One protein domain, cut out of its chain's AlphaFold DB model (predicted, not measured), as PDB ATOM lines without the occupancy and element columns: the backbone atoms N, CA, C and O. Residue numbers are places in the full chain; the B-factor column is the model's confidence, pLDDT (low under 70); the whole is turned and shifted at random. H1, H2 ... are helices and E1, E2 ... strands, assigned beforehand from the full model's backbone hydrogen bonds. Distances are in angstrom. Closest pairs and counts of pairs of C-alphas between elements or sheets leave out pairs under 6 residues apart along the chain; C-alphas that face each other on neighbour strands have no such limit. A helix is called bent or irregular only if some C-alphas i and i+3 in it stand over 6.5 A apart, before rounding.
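What this domain is: This is residues 44 to 96 of the 208 residues of the protein "DUF1254 domain-containing protein" of Sinorhizobium sp. NFACC03 (UniProt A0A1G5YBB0). A small hairpin of two strands, E1 and E2, sits at the starting end of one long, bent helix, H1, whose residues 70 to 96 stick out free. The printed part has 53 residues with two named strands and then one named helix, in the order E1, E2, H1, and its class is mostly helix. The sheet, in the order E1, E2, is antiparallel. The whole is extended, a rod spanning 59 by 17 by 12 A, with a radius of gyration of the C-alphas of 18.4 A.

How they stand to each other: E1, residues 44 to 46, and E2, residues 49 to 54, form a hairpin, antiparallel at 159 degrees between their directions. N 44 and O 51 are within hydrogen-bond range at 2.8 A, and so are N 49 and O 46 at 3.1 A. Residues 53 to 54 of E2 also pair, antiparallel, with residues 57 to 58. H1, residues 60 to 96, was assigned as one helix by its hydrogen bonds but is bent: C-alphas 81 and 84 are 7.6 A apart. Its arms, H1a, residues 60 to 81, and H1b, residues 84 to 96, stand at a steep tilt of 59 degrees. The closest C-alphas of E2 and H1a, those of Leu 51 and Thr 62, are 5.2 A apart. E1 is apart from both arms, and E2 is apart from H1b. In H1a and H1b every O i to N i+4 pair is within hydrogen-bond range.

Where its parts are: E1 begins at C-alpha 44, (-68.216, 40.348, 36.875), and is 6.3 A long; E2 is 17.0 A long. H1a begins at C-alpha 60, (-59.906, 45.468, 47.892), and is 31.4 A long. H1b, 18.5 A long, ends at C-alpha 96, (-16.644, 46.042, 25.986).

The domain as a whole: The C-alphas farthest apart, those of Asp 55 and Leu 95, are 59.8 A apart. The printed part has no cut, and the links E1 to E2 and E2 to H1 are tight. The mean pLDDT of the printed part is 96.7, and no printed residue is under 70.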
ATOM      1  N   VAL A  44     -68.596  40.459  38.288       96.19
ATOM      2  CA  VAL A  44     -68.216  40.348  36.875       96.19
ATOM      3  C   VAL A  44     -67.180  39.237  36.725       96.19
ATOM      4  O   VAL A  44     -66.099  39.303  37.304       96.19
ATOM      5  N   GLU A  45     -67.498  38.209  35.939       97.12
ATOM      6  CA  GLU A  45     -66.529  37.173  35.570       97.12
ATOM      7  C   GLU A  45     -65.660  37.659  34.409       97.12
ATOM      8  O   GLU A  45     -66.162  38.184  33.412       97.12
ATOM      9  N   SER A  46     -64.346  37.492  34.530       96.31
ATOM     10  CA  SER A  46     -63.389  37.970  33.536       96.31
ATOM     11  C   SER A  46     -62.194  37.026  33.404       96.31
ATOM     12  O   SER A  46     -62.014  36.100  34.196       96.31
ATOM     13  N   ARG A  47     -61.328  37.284  32.416       96.44
ATOM     14  CA  ARG A  47     -60.092  36.508  32.214       96.44
ATOM     15  C   ARG A  47     -59.087  36.633  33.366       96.44
ATOM     16  O   ARG A  47     -58.220  35.782  33.486       96.44
ATOM     17  N   ILE A  48     -59.201  37.682  34.184       96.81
ATOM     18  CA  ILE A  48     -58.347  37.919  35.361       96.81
ATOM     19  C   ILE A  48     -59.023  37.444  36.654       96.81
ATOM     20  O   ILE A  48     -58.668  37.841  37.761       96.81
ATOM     21  N   GLY A  49     -60.033  36.586  36.497       96.81
ATOM     22  CA  GLY A  49     -60.885  36.093  37.562       96.81
ATOM     23  C   GLY A  49     -62.098  36.981  37.814       96.81
ATOM     24  O   GLY A  49     -62.392  37.936  37.088       96.81
ATOM     25  N   THR A  50     -62.826  36.628  38.865       97.75
ATOM     26  CA  THR A  50     -64.013  37.350  39.311       97.75
ATOM     27  C   THR A  50     -63.647  38.700  39.929       97.75
ATOM     28  O   THR A  50     -62.809  38.764  40.839       97.75
ATOM     29  N   LEU A  51     -64.341  39.746  39.480       98.12
ATOM     30  CA  LEU A  51     -64.330  41.099  40.031       98.12
ATOM     31  C   LEU A  51     -65.616  41.318  40.835       98.12
ATOM     32  O   LEU A  51     -66.703  41.033  40.332       98.12
ATOM     33  N   ASN A  52     -65.493  41.805  42.067       98.06
ATOM     34  CA  ASN A  52     -66.612  42.026  42.979       98.06
ATOM     35  C   ASN A  52     -66.757  43.509  43.320       98.06
ATOM     36  O   ASN A  52     -65.769  44.200  43.588       98.06
ATOM     37  N   PHE A  53     -68.002  43.965  43.374       97.19
ATOM     38  CA  PHE A  53     -68.380  45.346  43.626       97.19
ATOM     39  C   PHE A  53     -69.449  45.409  44.716       97.19
ATOM     40  O   PHE A  53     -70.219  44.471  44.910       97.19
ATOM     41  N   LYS A  54     -69.486  46.530  45.435       94.88
ATOM     42  CA  LYS A  54     -70.554  46.890  46.363       94.88
ATOM     43  C   LYS A  54     -70.935  48.338  46.104       94.88
ATOM     44  O   LYS A  54     -70.082  49.216  46.216       94.88
ATOM     45  N   ASP A  55     -72.190  48.576  45.731       90.44
ATOM     46  CA  ASP A  55     -72.698  49.907  45.363       90.44
ATOM     47  C   ASP A  55     -71.842  50.585  44.267       90.44
ATOM     48  O   ASP A  55     -71.623  51.794  44.263       90.44
ATOM     49  N   GLY A  56     -71.296  49.776  43.350       91.69
ATOM     50  CA  GLY A  56     -70.384  50.209  42.286       91.69
ATOM     51  C   GLY A  56     -68.919  50.399  42.696       91.69
ATOM     52  O   GLY A  56     -68.063  50.523  41.821       91.69
ATOM     53  N   ALA A  57     -68.586  50.364  43.988       95.88
ATOM     54  CA  ALA A  57     -67.201  50.412  44.450       95.88
ATOM     55  C   ALA A  57     -66.555  49.013  44.401       95.88
ATOM     56  O   ALA A  57     -67.166  48.051  44.873       95.88
ATOM     57  N   PRO A  58     -65.332  48.860  43.862       97.69
ATOM     58  CA  PRO A  58     -64.647  47.569  43.837       97.69
ATOM     59  C   PRO A  58     -64.218  47.127  45.244       97.69
ATOM     60  O   PRO A  58     -63.858  47.951  46.086       97.69
ATOM     61  N   SER A  59     -64.206  45.816  45.496       98.00
ATOM     62  CA  SER A  59     -63.564  45.253  46.694       98.00
ATOM     63  C   SER A  59     -62.043  45.460  46.664       98.00
ATOM     64  O   SER A  59     -61.466  45.599  45.586       98.00
ATOM     65  N   ALA A  60     -61.373  45.394  47.821       98.06
ATOM     66  CA  ALA A  60     -59.906  45.468  47.892       98.06
ATOM     67  C   ALA A  60     -59.233  44.432  46.968       98.06
ATOM     68  O   ALA A  60     -58.466  44.806  46.090       98.06
ATOM     69  N   ASP A  61     -59.656  43.165  47.030       97.81
ATOM     70  CA  ASP A  61     -59.160  42.106  46.136       97.81
ATOM     71  C   ASP A  61     -59.373  42.407  44.642       97.81
ATOM     72  O   ASP A  61     -58.608  41.953  43.796       97.81
ATOM     73  N   THR A  62     -60.445  43.124  44.289       98.12
ATOM     74  CA  THR A  62     -60.721  43.517  42.899       98.12
ATOM     75  C   THR A  62     -59.757  44.607  42.458       98.12
ATOM     76  O   THR A  62     -59.235  44.539  41.348       98.12
ATOM     77  N   VAL A  63     -59.501  45.585  43.330       98.31
ATOM     78  CA  VAL A  63     -58.504  46.634  43.101       98.31
ATOM     79  C   VAL A  63     -57.127  46.007  42.882       98.31
ATOM     80  O   VAL A  63     -56.504  46.280  41.857       98.31
ATOM     81  N   ASP A  64     -56.706  45.106  43.769       98.19
ATOM     82  CA  ASP A  64     -55.402  44.445  43.680       98.19
ATOM     83  C   ASP A  64     -55.263  43.631  42.386       98.19
ATOM     84  O   ASP A  64     -54.287  43.798  41.658       98.19
ATOM     85  N   LYS A  65     -56.270  42.820  42.024       97.94
ATOM     86  CA  LYS A  65     -56.263  42.053  40.762       97.94
ATOM     87  C   LYS A  65     -56.156  42.941  39.526       97.94
ATOM     88  O   LYS A  65     -55.458  42.595  38.572       97.94
ATOM     89  N   VAL A  66     -56.892  44.054  39.502       98.00
ATOM     90  CA  VAL A  66     -56.895  44.969  38.354       98.00
ATOM     91  C   VAL A  66     -55.544  45.665  38.224       98.00
ATOM     92  O   VAL A  66     -55.030  45.752  37.108       98.00
ATOM     93  N   TYR A  67     -54.947  46.120  39.328       98.44
ATOM     94  CA  TYR A  67     -53.619  46.734  39.294       98.44
ATOM     95  C   TYR A  67     -52.518  45.732  38.944       98.44
ATOM     96  O   TYR A  67     -51.709  46.040  38.074       98.44
ATOM     97  N   ASP A  68     -52.542  44.521  39.502       98.38
ATOM     98  CA  ASP A  68     -51.597  43.455  39.143       98.38
ATOM     99  C   ASP A  68     -51.668  43.120  37.643       98.38
ATOM    100  O   ASP A  68     -50.659  43.077  36.939       98.38
ATOM    101  N   THR A  69     -52.885  43.009  37.100       98.25
ATOM    102  CA  THR A  69     -53.096  42.808  35.658       98.25
ATOM    103  C   THR A  69     -52.562  43.974  34.827       98.25
ATOM    104  O   THR A  69     -51.993  43.773  33.747       98.25
ATOM    105  N   LEU A  70     -52.794  45.208  35.280       98.38
ATOM    106  CA  LEU A  70     -52.333  46.404  34.588       98.38
ATOM    107  C   LEU A  70     -50.804  46.455  34.554       98.38
ATOM    108  O   LEU A  70     -50.231  46.737  33.499       98.38
ATOM    109  N   ASP A  71     -50.153  46.131  35.668       98.56
ATOM    110  CA  ASP A  71     -48.699  46.076  35.769       98.56
ATOM    111  C   ASP A  71     -48.126  44.946  34.913       98.56
ATOM    112  O   ASP A  71     -47.187  45.182  34.153       98.56
ATOM    113  N   PHE A  72     -48.746  43.762  34.913       98.25
ATOM    114  CA  PHE A  72     -48.382  42.672  34.005       98.25
ATOM    115  C   PHE A  72     -48.470  43.093  32.531       98.25
ATOM    116  O   PHE A  72     -47.549  42.858  31.750       98.25
ATOM    117  N   THR A  73     -49.562  43.756  32.144       98.00
ATOM    118  CA  THR A  73     -49.769  44.200  30.758       98.00
ATOM    119  C   THR A  73     -48.730  45.247  30.355       98.00
ATOM    120  O   THR A  73     -48.175  45.176  29.260       98.00
ATOM    121  N   ARG A  74     -48.411  46.187  31.250       98.31
ATOM    122  CA  ARG A  74     -47.347  47.180  31.041       98.31
ATOM    123  C   ARG A  74     -45.961  46.546  30.984       98.31
ATOM    124  O   ARG A  74     -45.137  46.985  30.190       98.31
ATOM    125  N   ALA A  75     -45.696  45.515  31.785       98.00
ATOM    126  CA  ALA A  75     -44.433  44.785  31.748       98.00
ATOM    127  C   ALA A  75     -44.252  44.044  30.415       98.00
ATOM    128  O   ALA A  75     -43.167  44.080  29.833       98.00
ATOM    129  N   LEU A  76     -45.320  43.425  29.902       97.44
ATOM    130  CA  LEU A  76     -45.313  42.799  28.583       97.44
ATOM    131  C   LEU A  76     -45.053  43.828  27.476       97.44
ATOM    132  O   LEU A  76     -44.212  43.594  26.610       97.44
ATOM    133  N   ASP A  77     -45.736  44.972  27.531       97.75
ATOM    134  CA  ASP A  77     -45.549  46.070  26.580       97.75
ATOM    135  C   ASP A  77     -44.109  46.608  26.615       97.75
ATOM    136  O   ASP A  77     -43.461  46.742  25.577       97.75
ATOM    137  N   ALA A  78     -43.550  46.810  27.812       96.69
ATOM    138  CA  ALA A  78     -42.162  47.218  27.983       96.69
ATOM    139  C   ALA A  78     -41.186  46.194  27.383       96.69
ATOM    140  O   ALA A  78     -40.263  46.584  26.670       96.69
ATOM    141  N   PHE A  79     -41.387  44.894  27.621       95.81
ATOM    142  CA  PHE A  79     -40.533  43.842  27.066       95.81
ATOM    143  C   PHE A  79     -40.588  43.802  25.532       95.81
ATOM    144  O   PHE A  79     -39.547  43.846  24.872       95.81
ATOM    145  N   LEU A  80     -41.795  43.763  24.961       95.88
ATOM    146  CA  LEU A  80     -42.000  43.634  23.518       95.88
ATOM    147  C   LEU A  80     -41.561  44.876  22.743       95.88
ATOM    148  O   LEU A  80     -41.057  44.741  21.633       95.88
ATOM    149  N   ASN A  81     -41.697  46.069  23.319       95.56
ATOM    150  CA  ASN A  81     -41.260  47.293  22.651       95.56
ATOM    151  C   ASN A  81     -39.777  47.611  22.880       95.56
ATOM    152  O   ASN A  81     -39.231  48.455  22.173       95.56
ATOM    153  N   SER A  82     -39.103  46.948  23.833       95.81
ATOM    154  CA  SER A  82     -37.727  47.310  24.208       95.81
ATOM    155  C   SER A  82     -36.638  46.328  23.778       95.81
ATOM    156  O   SER A  82     -35.459  46.592  24.028       95.81
ATOM    157  N   TYR A  83     -36.976  45.214  23.118       93.31
ATOM    158  CA  TYR A  83     -35.972  44.203  22.755       93.31
ATOM    159  C   TYR A  83     -34.872  44.754  21.832       93.31
ATOM    160  O   TYR A  83     -33.723  44.333  21.950       93.31
ATOM    161  N   GLY A  84     -35.189  45.716  20.955       94.69
ATOM    162  CA  GLY A  84     -34.203  46.371  20.091       94.69
ATOM    163  C   GLY A  84     -33.124  47.088  20.906       94.69
ATOM    164  O   GLY A  84     -31.935  46.838  20.719       94.69
ATOM    165  N   GLY A  85     -33.534  47.892  21.890       96.38
ATOM    166  CA  GLY A  85     -32.600  48.568  22.791       96.38
ATOM    167  C   GLY A  85     -31.821  47.605  23.682       96.38
ATOM    168  O   GLY A  85     -30.614  47.763  23.865       96.38
ATOM    169  N   ALA A  86     -32.478  46.551  24.175       96.31
ATOM    170  CA  ALA A  86     -31.806  45.497  24.932       96.31
ATOM    171  C   ALA A  86     -30.739  44.769  24.093       96.31
ATOM    172  O   ALA A  86     -29.643  44.511  24.592       96.31
ATOM    173  N   SER A  87     -31.029  44.484  22.819       95.56
ATOM    174  CA  SER A  87     -30.097  43.864  21.871       95.56
ATOM    175  C   SER A  87     -28.898  44.773  21.581       95.56
ATOM    176  O   SER A  87     -27.755  44.349  21.743       95.56
ATOM    177  N   ALA A  88     -29.134  46.051  21.270       96.12
ATOM    178  CA  ALA A  88     -28.073  47.032  21.033       96.12
ATOM    179  C   ALA A  88     -27.160  47.198  22.264       96.12
ATOM    180  O   ALA A  88     -25.931  47.217  22.159       96.12
ATOM    181  N   TYR A  89     -27.755  47.250  23.458       96.06
ATOM    182  CA  TYR A  89     -27.012  47.282  24.716       96.06
ATOM    183  C   TYR A  89     -26.190  46.006  24.945       96.06
ATOM    184  O   TYR A  89     -25.038  46.084  25.376       96.06
ATOM    185  N   ALA A  90     -26.753  44.832  24.649       96.12
ATOM    186  CA  ALA A  90     -26.046  43.560  24.760       96.12
ATOM    187  C   ALA A  90     -24.851  43.484  23.799       96.12
ATOM    188  O   ALA A  90     -23.779  43.053  24.224       96.12
ATOM    189  N   ILE A  91     -24.997  43.974  22.562       95.31
ATOM    190  CA  ILE A  91     -23.894  44.092  21.596       95.31
ATOM    191  C   ILE A  91     -22.782  44.970  22.168       95.31
ATOM    192  O   ILE A  91     -21.642  44.518  22.263       95.31
ATOM    193  N   ARG A  92     -23.106  46.188  22.632       96.19
ATOM    194  CA  ARG A  92     -22.119  47.081  23.262       96.19
ATOM    195  C   ARG A  92     -21.406  46.395  24.426       96.19
ATOM    196  O   ARG A  92     -20.183  46.425  24.487       96.19
ATOM    197  N   LYS A  93     -22.137  45.725  25.324       96.50
ATOM    198  CA  LYS A  93     -21.521  44.965  26.425       96.50
ATOM    199  C   LYS A  93     -20.605  43.843  25.936       96.50
ATOM    200  O   LYS A  93     -19.570  43.623  26.556       96.50
ATOM    201  N   GLY A  94     -20.975  43.142  24.867       94.94
ATOM    202  CA  GLY A  94     -20.140  42.116  24.246       94.94
ATOM    203  C   GLY A  94     -18.806  42.691  23.770       94.94
ATOM    204  O   GLY A  94     -17.754  42.173  24.138       94.94
ATOM    205  N   LEU A  95     -18.841  43.818  23.058       94.62
ATOM    206  CA  LEU A  95     -17.638  44.518  22.593       94.62
ATOM    207  C   LEU A  95     -16.769  45.011  23.762       94.62
ATOM    208  O   LEU A  95     -15.568  44.755  23.794       94.62
ATOM    209  N   LEU A  96     -17.374  45.629  24.781       95.94
ATOM    210  CA  LEU A  96     -16.644  46.042  25.986       95.94
ATOM    211  C   LEU A  96     -15.995  44.846  26.704       95.94
ATOM    212  O   LEU A  96     -14.896  44.963  27.243       95.94
TER     213      LEU A  96